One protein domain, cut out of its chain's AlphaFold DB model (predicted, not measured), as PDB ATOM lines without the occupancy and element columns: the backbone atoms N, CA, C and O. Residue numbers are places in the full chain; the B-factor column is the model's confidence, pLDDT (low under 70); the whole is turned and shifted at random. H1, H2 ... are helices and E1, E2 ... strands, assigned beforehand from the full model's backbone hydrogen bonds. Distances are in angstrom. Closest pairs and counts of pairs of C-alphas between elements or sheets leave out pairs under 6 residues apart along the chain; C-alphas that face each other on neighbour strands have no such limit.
ATOM      1  N   ARG A 848      47.636  10.956  26.246       67.38
ATOM      2  CA  ARG A 848      48.278  12.261  26.367       67.38
ATOM      3  C   ARG A 848      49.158  12.276  27.619       67.38
ATOM      4  O   ARG A 848      48.719  11.830  28.673       67.38
ATOM      5  N   VAL A 849      50.361  12.837  27.533       67.62
ATOM      6  CA  VAL A 849      51.191  13.067  28.725       67.62
ATOM      7  C   VAL A 849      50.519  14.134  29.591       67.62
ATOM      8  O   VAL A 849      50.360  15.279  29.156       67.62
ATOM      9  N   ARG A 850      50.102  13.761  30.806       73.19
ATOM     10  CA  ARG A 850      49.481  14.667  31.783       73.19
ATOM     11  C   ARG A 850      50.454  15.042  32.898       73.19
ATOM     12  O   ARG A 850      51.475  14.390  33.110       73.19
ATOM     13  N   SER A 851      50.141  16.105  33.633       72.88
ATOM     14  CA  SER A 851      50.916  16.563  34.792       72.88
ATOM     15  C   SER A 851      49.995  16.862  35.979       72.88
ATOM     16  O   SER A 851      48.774  16.896  35.844       72.88
ATOM     17  N   GLY A 852      50.563  17.012  37.179       78.94
ATOM     18  CA  GLY A 852      49.783  17.295  38.388       78.94
ATOM     19  C   GLY A 852      48.686  16.253  38.652       78.94
ATOM     20  O   GLY A 852      48.942  15.050  38.617       78.94
ATOM     21  N   ALA A 853      47.459  16.716  38.912       72.94
ATOM     22  CA  ALA A 853      46.317  15.845  39.192       72.94
ATOM     23  C   ALA A 853      45.924  14.956  37.999       72.94
ATOM     24  O   ALA A 853      45.530  13.812  38.213       72.94
ATOM     25  N   GLY A 854      46.066  15.426  36.753       79.50
ATOM     26  CA  GLY A 854      45.738  14.606  35.587       79.50
ATOM     27  C   GLY A 854      46.663  13.417  35.419       79.50
ATOM     28  O   GLY A 854      46.192  12.362  35.017       79.50
ATOM     29  N   ARG A 855      47.945  13.543  35.789       77.69
ATOM     30  CA  ARG A 855      48.869  12.399  35.809       77.69
ATOM     31  C   ARG A 855      48.397  11.330  36.795       77.69
ATOM     32  O   ARG A 855      48.293  10.168  36.430       77.69
ATOM     33  N   VAL A 856      48.044  11.741  38.013       74.12
ATOM     34  CA  VAL A 856      47.538  10.826  39.051       74.12
ATOM     35  C   VAL A 856      46.235  10.152  38.608       74.12
ATOM     36  O   VAL A 856      46.054   8.956  38.820       74.12
ATOM     37  N   LEU A 857      45.329  10.907  37.978       78.75
ATOM     38  CA  LEU A 857      44.084  10.376  37.420       78.75
ATOM     39  C   LEU A 857      44.339   9.417  36.257       78.75
ATOM     40  O   LEU A 857      43.705   8.377  36.196       78.75
ATOM     41  N   GLN A 858      45.271   9.731  35.364       78.31
ATOM     42  CA  GLN A 858      45.646   8.863  34.251       78.31
ATOM     43  C   GLN A 858      46.228   7.534  34.733       78.31
ATOM     44  O   GLN A 858      45.808   6.488  34.252       78.31
ATOM     45  N   GLU A 859      47.140   7.575  35.705       69.31
ATOM     46  CA  GLU A 859      47.753   6.380  36.295       69.31
ATOM     47  C   GLU A 859      46.719   5.512  37.029       69.31
ATOM     48  O   GLU A 859      46.773   4.289  36.957       69.31
ATOM     49  N   ARG A 860      45.755   6.126  37.727       73.62
ATOM     50  CA  ARG A 860      44.742   5.390  38.504       73.62
ATOM     51  C   ARG A 860      43.556   4.903  37.694       73.62
ATOM     52  O   ARG A 860      42.988   3.868  38.022       73.62
ATOM     53  N   CYS A 861      43.122   5.701  36.729       72.38
ATOM     54  CA  CYS A 861      41.907   5.441  35.972       72.38
ATOM     55  C   CYS A 861      42.172   4.702  34.672       72.38
ATOM     56  O   CYS A 861      41.200   4.351  34.015       72.38
ATOM     57  N   ASP A 862      43.450   4.482  34.343       68.50
ATOM     58  CA  ASP A 862      43.908   3.902  33.090       68.50
ATOM     59  C   ASP A 862      43.309   4.653  31.893       68.50
ATOM     60  O   ASP A 862      42.314   4.232  31.310       68.50
ATOM     61  N   ASP A 863      43.868   5.834  31.582       74.12
ATOM     62  CA  ASP A 863      43.388   6.729  30.511       74.12
ATOM     63  C   ASP A 863      43.542   6.104  29.112       74.12
ATOM     64  O   ASP A 863      44.428   6.462  28.336       74.12
ATOM     65  N   SER A 864      42.679   5.139  28.805       65.12
ATOM     66  CA  SER A 864      42.718   4.316  27.601       65.12
ATOM     67  C   SER A 864      41.553   4.599  26.641       65.12
ATOM     68  O   SER A 864      41.528   4.092  25.522       65.12
ATOM     69  N   SER A 865      40.590   5.456  27.003       69.62
ATOM     70  CA  SER A 865      39.460   5.815  26.127       69.62
ATOM     71  C   SER A 865      39.353   7.316  25.875       69.62
ATOM     72  O   SER A 865      39.714   8.141  26.714       69.62
ATOM     73  N   LYS A 866      38.794   7.699  24.719       72.38
ATOM     74  CA  LYS A 866      38.553   9.116  24.385       72.38
ATOM     75  C   LYS A 866      37.590   9.766  25.378       72.38
ATOM     76  O   LYS A 866      37.721  10.952  25.670       72.38
ATOM     77  N   GLU A 867      36.622   9.008  25.880       78.75
ATOM     78  CA  GLU A 867      35.653   9.438  26.881       78.75
ATOM     79  C   GLU A 867      36.340   9.747  28.210       78.75
ATOM     80  O   GLU A 867      36.110  10.820  28.770       78.75
ATOM     81  N   LEU A 868      37.221   8.855  28.678       79.69
ATOM     82  CA  LEU A 868      37.985   9.057  29.906       79.69
ATOM     83  C   LEU A 868      38.999  10.195  29.749       79.69
ATOM     84  O   LEU A 868      39.040  11.079  30.600       79.69
ATOM     85  N   SER A 869      39.702  10.274  28.617       80.94
ATOM     86  CA  SER A 869      40.638  11.366  28.336       80.94
ATOM     87  C   SER A 869      39.936  12.720  28.345       80.94
ATOM     88  O   SER A 869      40.441  13.675  28.937       80.94
ATOM     89  N   ARG A 870      38.747  12.814  27.729       82.12
ATOM     90  CA  ARG A 870      37.914  14.026  27.776       82.12
ATOM     91  C   ARG A 870      37.445  14.324  29.193       82.12
ATOM     92  O   ARG A 870      37.422  15.486  29.584       82.12
ATOM     93  N   TRP A 871      37.061  13.307  29.957       86.62
ATOM     94  CA  TRP A 871      36.644  13.470  31.347       86.62
ATOM     95  C   TRP A 871      37.786  14.020  32.217       86.62
ATOM     96  O   TRP A 871      37.571  14.999  32.934       86.62
ATOM     97  N   ILE A 872      39.008  13.485  32.084       86.38
ATOM     98  CA  ILE A 872      40.202  13.988  32.782       86.38
ATOM     99  C   ILE A 872      40.543  15.412  32.312       86.38
ATOM    100  O   ILE A 872      40.724  16.287  33.154       86.38
ATOM    101  N   ASP A 873      40.523  15.703  31.004       84.31
ATOM    102  CA  ASP A 873      40.768  17.062  30.480       84.31
ATOM    103  C   ASP A 873      39.800  18.088  31.099       84.31
ATOM    104  O   ASP A 873      40.178  19.201  31.476       84.31
ATOM    105  N   LYS A 874      38.525  17.706  31.230       84.81
ATOM    106  CA  LYS A 874      37.485  18.541  31.841       84.81
ATOM    107  C   LYS A 874      37.619  18.633  33.359       84.81
ATOM    108  O   LYS A 874      37.091  19.582  33.923       84.81
ATOM    109  N   LEU A 875      38.285  17.697  34.030       85.44
ATOM    110  CA  LEU A 875      38.632  17.801  35.454       85.44
ATOM    111  C   LEU A 875      39.853  18.684  35.705       85.44
ATOM    112  O   LEU A 875      39.895  19.398  36.706       85.44
ATOM    113  N   GLU A 876      40.844  18.642  34.817       80.44
ATOM    114  CA  GLU A 876      42.035  19.493  34.892       80.44
ATOM    115  C   GLU A 876      41.687  20.961  34.613       80.44
ATOM    116  O   GLU A 876      42.254  21.866  35.225       80.44
ATOM    117  N   GLN A 877      40.702  21.200  33.741       78.00
ATOM    118  CA  GLN A 877      40.184  22.528  33.407       78.00
ATOM    119  C   GLN A 877      38.652  22.580  33.545       78.00
ATOM    120  O   GLN A 877      37.934  22.676  32.539       78.00
ATOM    121  N   PRO A 878      38.116  22.522  34.778       72.69
ATOM    122  CA  PRO A 878      36.682  22.437  35.000       72.69
ATOM    123  C   PRO A 878      35.990  23.713  34.535       72.69
ATOM    124  O   PRO A 878      36.175  24.802  35.078       72.69
ATOM    125  N   ARG A 879      35.158  23.563  33.500       69.69
ATOM    126  CA  ARG A 879      34.205  24.588  33.072       69.69
ATOM    127  C   ARG A 879      32.908  24.418  33.851       69.69
ATOM    128  O   ARG A 879      32.492  23.294  34.131       69.69
ATOM    129  N   LYS A 880      32.261  25.535  34.181       66.25
ATOM    130  CA  LYS A 880      30.959  25.567  34.854       66.25
ATOM    131  C   LYS A 880      29.831  25.620  33.824       66.25
ATOM    132  O   LYS A 880      29.965  26.325  32.829       66.25
ATOM    133  N   CYS A 881      28.741  24.896  34.074       67.00
ATOM    134  CA  CYS A 881      27.659  24.746  33.101       67.00
ATOM    135  C   CYS A 881      26.742  25.961  32.925       67.00
ATOM    136  O   CYS A 881      26.131  26.045  31.868       67.00
ATOM    137  N   ASP A 882      26.639  26.903  33.878       60.72
ATOM    138  CA  ASP A 882      25.962  28.178  33.588       60.72
ATOM    139  C   ASP A 882      26.211  29.330  34.584       60.72
ATOM    140  O   ASP A 882      26.521  29.129  35.763       60.72
ATOM    141  N   ASN A 883      26.041  30.554  34.064       55.94
ATOM    142  CA  ASN A 883      26.455  31.858  34.600       55.94
ATOM    143  C   ASN A 883      25.429  32.574  35.507       55.94
ATOM    144  O   ASN A 883      25.741  33.644  36.025       55.94
ATOM    145  N   ALA A 884      24.223  32.041  35.736       48.00
ATOM    146  CA  ALA A 884      23.147  32.820  36.382       48.00
ATOM    147  C   ALA A 884      22.648  32.312  37.746       48.00
ATOM    148  O   ALA A 884      21.964  33.057  38.449       48.00
ATOM    149  N   LYS A 885      22.981  31.093  38.184       46.91
ATOM    150  CA  LYS A 885      22.611  30.607  39.524       46.91
ATOM    151  C   LYS A 885      23.722  29.736  40.104       46.91
ATOM    152  O   LYS A 885      24.276  28.898  39.410       46.91
ATOM    153  N   ILE A 886      23.982  29.939  41.398       49.69
ATOM    154  CA  ILE A 886      24.967  29.272  42.274       49.69
ATOM    155  C   ILE A 886      26.291  30.044  42.399       49.69
ATOM    156  O   ILE A 886      27.205  29.936  41.582       49.69
ATOM    157  N   LYS A 887      26.386  30.826  43.481       45.41
ATOM    158  CA  LYS A 887      27.625  31.384  44.036       45.41
ATOM    159  C   LYS A 887      28.382  30.285  44.787       45.41
ATOM    160  O   LYS A 887      27.905  29.837  45.818       45.41
ATOM    161  N   ALA A 888      29.549  29.915  44.278       50.00
ATOM    162  CA  ALA A 888      30.738  29.450  44.998       50.00
ATOM    163  C   ALA A 888      31.770  29.090  43.921       50.00
ATOM    164  O   ALA A 888      31.412  28.504  42.895       50.00
ATOM    165  N   ALA A 889      33.025  29.488  44.112       50.62
ATOM    166  CA  ALA A 889      34.112  28.994  43.282       50.62
ATOM    167  C   ALA A 889      34.134  27.464  43.411       50.62
ATOM    168  O   ALA A 889      34.146  26.954  44.532       50.62
ATOM    169  N   LEU A 890      34.116  26.728  42.294       61.03
ATOM    170  CA  LEU A 890      34.582  25.345  42.332       61.03
ATOM    171  C   LEU A 890      35.986  25.406  42.937       61.03
ATOM    172  O   LEU A 890      36.876  26.011  42.342       61.03
ATOM    173  N   SER A 891      36.194  24.852  44.132       64.88
ATOM    174  CA  SER A 891      37.562  24.648  44.593       64.88
ATOM    175  C   SER A 891      38.107  23.503  43.749       64.88
ATOM    176  O   SER A 891      37.879  22.337  44.086       64.88
ATOM    177  N   ASN A 892      38.729  23.844  42.618       68.38
ATOM    178  CA  ASN A 892      39.296  22.892  41.661       68.38
ATOM    179  C   ASN A 892      40.111  21.819  42.389       68.38
ATOM    180  O   ASN A 892      39.941  20.638  42.111       68.38
ATOM    181  N   ASP A 893      40.841  22.218  43.429       74.88
ATOM    182  CA  ASP A 893      41.581  21.331  44.319       74.88
ATOM    183  C   ASP A 893      40.726  20.230  44.962       74.88
ATOM    184  O   ASP A 893      41.141  19.078  44.970       74.88
ATOM    185  N   LYS A 894      39.532  20.523  45.500       78.44
ATOM    186  CA  LYS A 894      38.697  19.489  46.150       78.44
ATOM    187  C   LYS A 894      38.037  18.552  45.147       78.44
ATOM    188  O   LYS A 894      37.959  17.356  45.425       78.44
ATOM    189  N   LEU A 895      37.584  19.079  44.009       84.12
ATOM    190  CA  LEU A 895      37.038  18.262  42.924       84.12
ATOM    191  C   LEU A 895      38.121  17.313  42.397       84.12
ATOM    192  O   LEU A 895      37.906  16.106  42.373       84.12
ATOM    193  N   GLN A 896      39.304  17.840  42.069       80.62
ATOM    194  CA  GLN A 896      40.436  17.044  41.590       80.62
ATOM    195  C   GLN A 896      40.902  16.028  42.641       80.62
ATOM    196  O   GLN A 896      41.024  14.846  42.333       80.62
ATOM    197  N   ARG A 897      41.063  16.432  43.912       81.94
ATOM    198  CA  ARG A 897      41.417  15.507  45.006       81.94
ATOM    199  C   ARG A 897      40.377  14.408  45.203       81.94
ATOM    200  O   ARG A 897      40.756  13.271  45.445       81.94
ATOM    201  N   SER A 898      39.087  14.721  45.108       84.56
ATOM    202  CA  SER A 898      38.022  13.719  45.243       84.56
ATOM    203  C   SER A 898      37.948  12.790  44.028       84.56
ATOM    204  O   SER A 898      37.672  11.599  44.183       84.56
ATOM    205  N   ALA A 899      38.228  13.318  42.833       85.19
ATOM    206  CA  ALA A 899      38.275  12.562  41.587       85.19
ATOM    207  C   ALA A 899      39.441  11.566  41.555       85.19
ATOM    208  O   ALA A 899      39.279  10.490  40.987       85.19
ATOM    209  N   ASN A 900      40.565  11.859  42.231       81.81
ATOM    210  CA  ASN A 900      41.719  10.947  42.341       81.81
ATOM    211  C   ASN A 900      41.355   9.552  42.875       81.81
ATOM    212  O   ASN A 900      42.141   8.618  42.739       81.81
ATOM    213  N   PHE A 901      40.188   9.397  43.499       78.25
ATOM    214  CA  PHE A 901      39.717   8.124  44.037       78.25
ATOM    215  C   PHE A 901      38.422   7.626  43.373       78.25
ATOM    216  O   PHE A 901      37.842   6.650  43.839       78.25
ATOM    217  N   GLN A 902      37.931   8.299  42.326       82.25
ATOM    218  CA  GLN A 902      36.630   8.039  41.693       82.25
ATOM    219  C   GLN A 902      36.747   8.075  40.164       82.25
ATOM    220  O   GLN A 902      36.296   9.014  39.506       82.25
ATOM    221  N   CYS A 903      37.362   7.036  39.603       78.50
ATOM    222  CA  CYS A 903      37.701   6.957  38.186       78.50
ATOM    223  C   CYS A 903      36.499   6.840  37.254       78.50
ATOM    224  O   CYS A 903      35.603   6.034  37.492       78.50
ATOM    225  N   GLY A 904      36.492   7.644  36.182       73.75
ATOM    226  CA  GLY A 904      35.504   7.567  35.097       73.75
ATOM    227  C   GLY A 904      34.054   7.818  35.520       73.75
ATOM    228  O   GLY A 904      33.131   7.679  34.714       73.75
ATOM    229  N   ASN A 905      33.826   8.202  36.779       78.62
ATOM    230  CA  ASN A 905      32.496   8.452  37.286       78.62
ATOM    231  C   ASN A 905      32.038   9.828  36.813       78.62
ATOM    232  O   ASN A 905      32.636  10.864  37.104       78.62
ATOM    233  N   TRP A 906      30.889   9.852  36.146       83.00
ATOM    234  CA  TRP A 906      30.211  11.093  35.770       83.00
ATOM    235  C   TRP A 906      29.671  11.846  36.996       83.00
ATOM    236  O   TRP A 906      29.082  12.909  36.857       83.00
ATOM    237  N   CYS A 907      29.876  11.309  38.199       88.06
ATOM    238  CA  CYS A 907      29.612  11.960  39.469       88.06
ATOM    239  C   CYS A 907      30.806  11.728  40.402       88.06
ATOM    240  O   CYS A 907      31.155  10.585  40.681       88.06
ATOM    241  N   VAL A 908      31.418  12.806  40.881       88.81
ATOM    242  CA  VAL A 908      32.527  12.784  41.837       88.81
ATOM    243  C   VAL A 908      31.992  13.293  43.164       88.81
ATOM    244  O   VAL A 908      31.614  14.456  43.272       88.81
ATOM    245  N   PHE A 909      31.931  12.435  44.174       87.94
ATOM    246  CA  PHE A 909      31.454  12.818  45.503       87.94
ATOM    247  C   PHE A 909      32.542  13.524  46.303       87.94
ATOM    248  O   PHE A 909      33.703  13.118  46.240       87.94
ATOM    249  N   ASP A 910      32.171  14.547  47.075       86.19
ATOM    250  CA  ASP A 910      33.092  15.214  47.994       86.19
ATOM    251  C   ASP A 910      33.448  14.253  49.132       86.19
ATOM    252  O   ASP A 910      32.641  13.971  50.024       86.19
ATOM    253  N   LEU A 911      34.682  13.741  49.107       83.69
ATOM    254  CA  LEU A 911      35.117  12.750  50.086       83.69
ATOM    255  C   LEU A 911      35.263  13.331  51.504       83.69
ATOM    256  O   LEU A 911      35.351  12.556  52.453       83.69
ATOM    257  N   THR A 912      35.224  14.660  51.676       78.88
ATOM    258  CA  THR A 912      35.261  15.320  52.995       78.88
ATOM    259  C   THR A 912      33.915  15.373  53.709       78.88
ATOM    260  O   THR A 912      33.882  15.644  54.909       78.88
ATOM    261  N   ARG A 913      32.801  15.115  53.013       77.69
ATOM    262  CA  ARG A 913      31.451  15.234  53.584       77.69
ATOM    263  C   ARG A 913      30.766  13.880  53.686       77.69
ATOM    264  O   ARG A 913      30.994  13.016  52.853       77.69
ATOM    265  N   ALA A 914      29.935  13.669  54.703       73.62
ATOM    266  CA  ALA A 914      29.203  12.409  54.881       73.62
ATOM    267  C   ALA A 914      27.882  12.350  54.087       73.62
ATOM    268  O   ALA A 914      27.292  11.281  53.950       73.62
ATOM    269  N   ASP A 915      27.419  13.489  53.576       79.06
ATOM    270  CA  ASP A 915      26.231  13.605  52.739       79.06
ATOM    271  C   ASP A 915      26.560  13.373  51.260       79.06
ATOM    272  O   ASP A 915      27.722  13.326  50.855       79.06
ATOM    273  N   TYR A 916      25.522  13.236  50.435       79.94
ATOM    274  CA  TYR A 916      25.660  13.019  48.998       79.94
ATOM    275  C   TYR A 916      26.144  14.264  48.238       79.94
ATOM    276  O   TYR A 916      25.815  14.416  47.074       79.94
ATOM    277  N   ALA A 917      26.912  15.165  48.843       84.75
ATOM    278  CA  ALA A 917      27.437  16.312  48.123       84.75
ATOM    279  C   ALA A 917      28.549  15.896  47.143       84.75
ATOM    280  O   ALA A 917      29.306  14.945  47.369       84.75
ATOM    281  N   GLY A 918      28.672  16.619  46.037       87.25
ATOM    282  CA  GLY A 918      29.680  16.338  45.024       87.25
ATOM    283  C   GLY A 918      29.524  17.184  43.776       87.25
ATOM    284  O   GLY A 918      28.956  18.272  43.802       87.25
ATOM    285  N   TRP A 919      30.036  16.668  42.666       88.56
ATOM    286  CA  TRP A 919      29.966  17.286  41.352       88.56
ATOM    287  C   TRP A 919      29.510  16.270  40.315       88.56
ATOM    288  O   TRP A 919      30.006  15.148  40.277       88.56
ATOM    289  N   SER A 920      28.566  16.648  39.461       87.25
ATOM    290  CA  SER A 920      28.098  15.836  38.340       87.25
ATOM    291  C   SER A 920      28.627  16.410  37.032       87.25
ATOM    292  O   SER A 920      28.491  17.610  36.783       87.25
ATOM    293  N   PHE A 921      29.181  15.553  36.192       84.94
ATOM    294  CA  PHE A 921      29.603  15.847  34.836       84.94
ATOM    295  C   PHE A 921      28.454  15.568  33.866       84.94
ATOM    296  O   PHE A 921      27.813  14.519  33.936       84.94
ATOM    297  N   ASN A 922      28.182  16.503  32.958       78.81
ATOM    298  CA  ASN A 922      27.141  16.360  31.933       78.81
ATOM    299  C   ASN A 922      27.699  16.105  30.520       78.81
ATOM    300  O   ASN A 922      26.923  16.032  29.575       78.81
ATOM    301  N   GLY A 923      29.023  15.984  30.379       79.12
ATOM    302  CA  GLY A 923      29.716  15.805  29.096       79.12
ATOM    303  C   GLY A 923      30.548  17.015  28.690       79.12
ATOM    304  O   GLY A 923      31.576  16.858  28.033       79.12
ATOM    305  N   ASP A 924      30.175  18.204  29.161       78.38
ATOM    306  CA  ASP A 924      30.844  19.451  28.789       78.38
ATOM    307  C   ASP A 924      31.429  20.221  29.972       78.38
ATOM    308  O   ASP A 924      32.427  20.934  29.798       78.38
ATOM    309  N   CYS A 925      30.836  20.078  31.156       79.38
ATOM    310  CA  CYS A 925      31.134  20.874  32.342       79.38
ATOM    311  C   CYS A 925      30.707  20.151  33.637       79.38
ATOM    312  O   CYS A 925      29.960  19.168  33.607       79.38
ATOM    313  N   TRP A 926      31.207  20.634  34.779       83.12
ATOM    314  CA  TRP A 926      30.924  20.086  36.112       83.12
ATOM    315  C   TRP A 926      29.943  20.979  36.881       83.12
ATOM    316  O   TRP A 926      30.124  22.198  36.962       83.12
ATOM    317  N   THR A 927      28.932  20.362  37.494       81.50
ATOM    318  CA  THR A 927      27.908  21.039  38.305       81.50
ATOM    319  C   THR A 927      27.952  20.514  39.739       81.50
ATOM    320  O   THR A 927      27.794  19.308  39.920       81.50
ATOM    321  N   PRO A 928      28.167  21.365  40.761       82.38
ATOM    322  CA  PRO A 928      28.094  20.929  42.150       82.38
ATOM    323  C   PRO A 928      26.652  20.576  42.539       82.38
ATOM    324  O   PRO A 928      25.709  21.222  42.080       82.38
ATOM    325  N   PHE A 929      26.490  19.587  43.409       81.62
ATOM    326  CA  PHE A 929      25.234  19.242  44.065       81.62
ATOM    327  C   PHE A 929      25.470  19.035  45.564       81.62
ATOM    328  O   PHE A 929      26.535  18.567  45.961       81.62
ATOM    329  N   ASP A 930      24.486  19.410  46.381       77.75
ATOM    330  CA  ASP A 930      24.487  19.199  47.834       77.75
ATOM    331  C   ASP A 930      23.507  18.057  48.185       77.75
ATOM    332  O   ASP A 930      23.792  16.896  47.901       77.75
ATOM    333  N   GLU A 931      22.332  18.356  48.757       65.00
ATOM    334  CA  GLU A 931      21.383  17.338  49.253       65.00
ATOM    335  C   GLU A 931      20.483  16.727  48.159       65.00
ATOM    336  O   GLU A 931      20.098  15.556  48.237       65.00
ATOM    337  N   GLU A 932      20.168  17.481  47.099       69.94
ATOM    338  CA  GLU A 932      19.385  16.985  45.959       69.94
ATOM    339  C   GLU A 932      20.284  16.303  44.923       69.94
ATOM    340  O   GLU A 932      20.728  16.891  43.937       69.94
ATOM    341  N   VAL A 933      20.549  15.021  45.163       66.38
ATOM    342  CA  VAL A 933      21.392  14.191  44.296       66.38
ATOM    343  C   VAL A 933      20.724  13.983  42.936       66.38
ATOM    344  O   VAL A 933      19.628  13.404  42.892       66.38
ATOM    345  N   PRO A 934      21.392  14.335  41.822       75.25
ATOM    346  CA  PRO A 934      20.937  13.964  40.492       75.25
ATOM    347  C   PRO A 934      20.650  12.458  40.421       75.25
ATOM    348  O   PRO A 934      21.421  11.639  40.929       75.25
ATOM    349  N   LEU A 935      19.525  12.064  39.813       75.38
ATOM    350  CA  LEU A 935      19.064  10.665  39.817       75.38
ATOM    351  C   LEU A 935      20.129   9.700  39.257       75.38
ATOM    352  O   LEU A 935      20.279   8.574  39.726       75.38
ATOM    353  N   ASN A 936      20.910  10.178  38.288       74.44
ATOM    354  CA  ASN A 936      22.038   9.482  37.677       74.44
ATOM    355  C   ASN A 936      23.263   9.342  38.598       74.44
ATOM    356  O   ASN A 936      24.060   8.440  38.356       74.44
ATOM    357  N   CYS A 937      23.415  10.172  39.634       80.50
ATOM    358  CA  CYS A 937      24.506  10.083  40.606       80.50
ATOM    359  C   CYS A 937      24.211   9.115  41.751       80.50
ATOM    360  O   CYS A 937      25.129   8.456  42.230       80.50
ATOM    361  N   LYS A 938      22.944   8.938  42.150       79.19
ATOM    362  CA  LYS A 938      22.577   8.036  43.263       79.19
ATOM    363  C   LYS A 938      23.106   6.606  43.088       79.19
ATOM    364  O   LYS A 938      23.548   6.005  44.059       79.19
ATOM    365  N   LYS A 939      23.129   6.087  41.855       77.88
ATOM    366  CA  LYS A 939      23.652   4.743  41.545       77.88
ATOM    367  C   LYS A 939      25.170   4.590  41.725       77.88
ATOM    368  O   LYS A 939      25.643   3.465  41.803       77.88
ATOM    369  N   TYR A 940      25.924   5.691  41.780       73.75
ATOM    370  CA  TYR A 940      27.384   5.666  41.925       73.75
ATOM    371  C   TYR A 940      27.852   5.842  43.375       73.75
ATOM    372  O   TYR A 940      29.019   5.613  43.674       73.75
ATOM    373  N   TRP A 941      26.959   6.220  44.293       74.88
ATOM    374  CA  TRP A 941      27.316   6.510  45.685       74.88
ATOM    375  C   TRP A 941      27.897   5.312  46.437       74.88
ATOM    376  O   TRP A 941      28.841   5.467  47.204       74.88
ATOM    377  N   SER A 942      27.383   4.105  46.190       70.62
ATOM    378  CA  SER A 942      27.908   2.873  46.794       70.62
ATOM    379  C   SER A 942      29.351   2.565  46.390       70.62
ATOM    380  O   SER A 942      30.022   1.809  47.082       70.62
ATOM    381  N   PHE A 943      29.825   3.148  45.285       64.19
ATOM    382  CA  PHE A 943      31.204   3.026  44.813       64.19
ATOM    383  C   PHE A 943      32.113   4.133  45.355       64.19
ATOM    384  O   PHE A 943      33.297   4.172  45.022       64.19
ATOM    385  N   ARG A 944      31.589   5.039  46.194       72.62
ATOM    386  CA  ARG A 944      32.402   6.041  46.872       72.62
ATOM    387  C   ARG A 944      33.370   5.338  47.837       72.62
ATOM    388  O   ARG A 944      32.923   4.578  48.698       72.62
TER     389      ARG A 944
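AT A GLANCE: This is residues 848 to 944 of the 952 residues of an uncharacterized protein of Rhodotorula taiwanensis (UniProt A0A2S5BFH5). Helix H3 crosses a small sheet of three strands, E1, E2 and E3; the helical hairpin of H1 and H2 lies at one end of the domain and short H4 at the other. A long unnamed stretch, residues 877 to 891, loops out between H2 and H3. The printed part has 97 residues, in the order H1 H2 H3 E1 E2 E3 H4, with antiparallel sheet order E1 - E2 - E3; the class is mixed, with under half of the residues in named elements. It is compact, with a radius of gyration of the C-alphas of 12.7 A and spans of 35 by 31 by 21 A.

HOW THE PARTS SIT: H1, residues 852 to 861, and H2, residues 866 to 876, touch as a hairpin, opposite ways at a shallow tilt of 33 degrees, only just short of steep; their closest C-alphas, Gly 854 and Glu 876, are 6.2 A apart. H3, residues 892 to 899, only just touches H1, with 3 pairs of C-alphas within 8 A, the closest being those of Ala 853 and Gln 896, 6.5 A. E1, residues 907 to 909, E2, residues 918 to 921, and E3, residues 926 to 929, form a meander, each strand the antiparallel neighbour of the one before. N 908 and O 919, 2.8 A, and N 920 and O 927, 2.8 A, are within hydrogen-bond range. H3 is on the sheet at a height of 9.3 A, across the strands, at 89 degrees to E1 on the local plane. H2 and H4, residues 935 to 938, only graze the sheet. Every O i to N i+4 pair is within hydrogen-bond range in H1, H2 and H3; H4 is too short for one, and its 1 O i to N i+3 pair is not within range.

IN THESE COORDINATES: H1 begins at C-alpha 852 (49.783, 17.295, 38.388) and is 14.4 A long; H2 is 15.2 A, H3 10.4 A and E2 10.2 A. H4 ends at C-alpha 938 (22.577, 8.036, 43.263).

THE WHOLE: The C-alphas of Val 849 and Glu 931, the two farthest apart, are 36.4 A apart. The printed part has no cut; the link from H2 to H3 is long. The mean pLDDT of the printed part is 75.2, and 24 residues are under 70, among them 879 to 892.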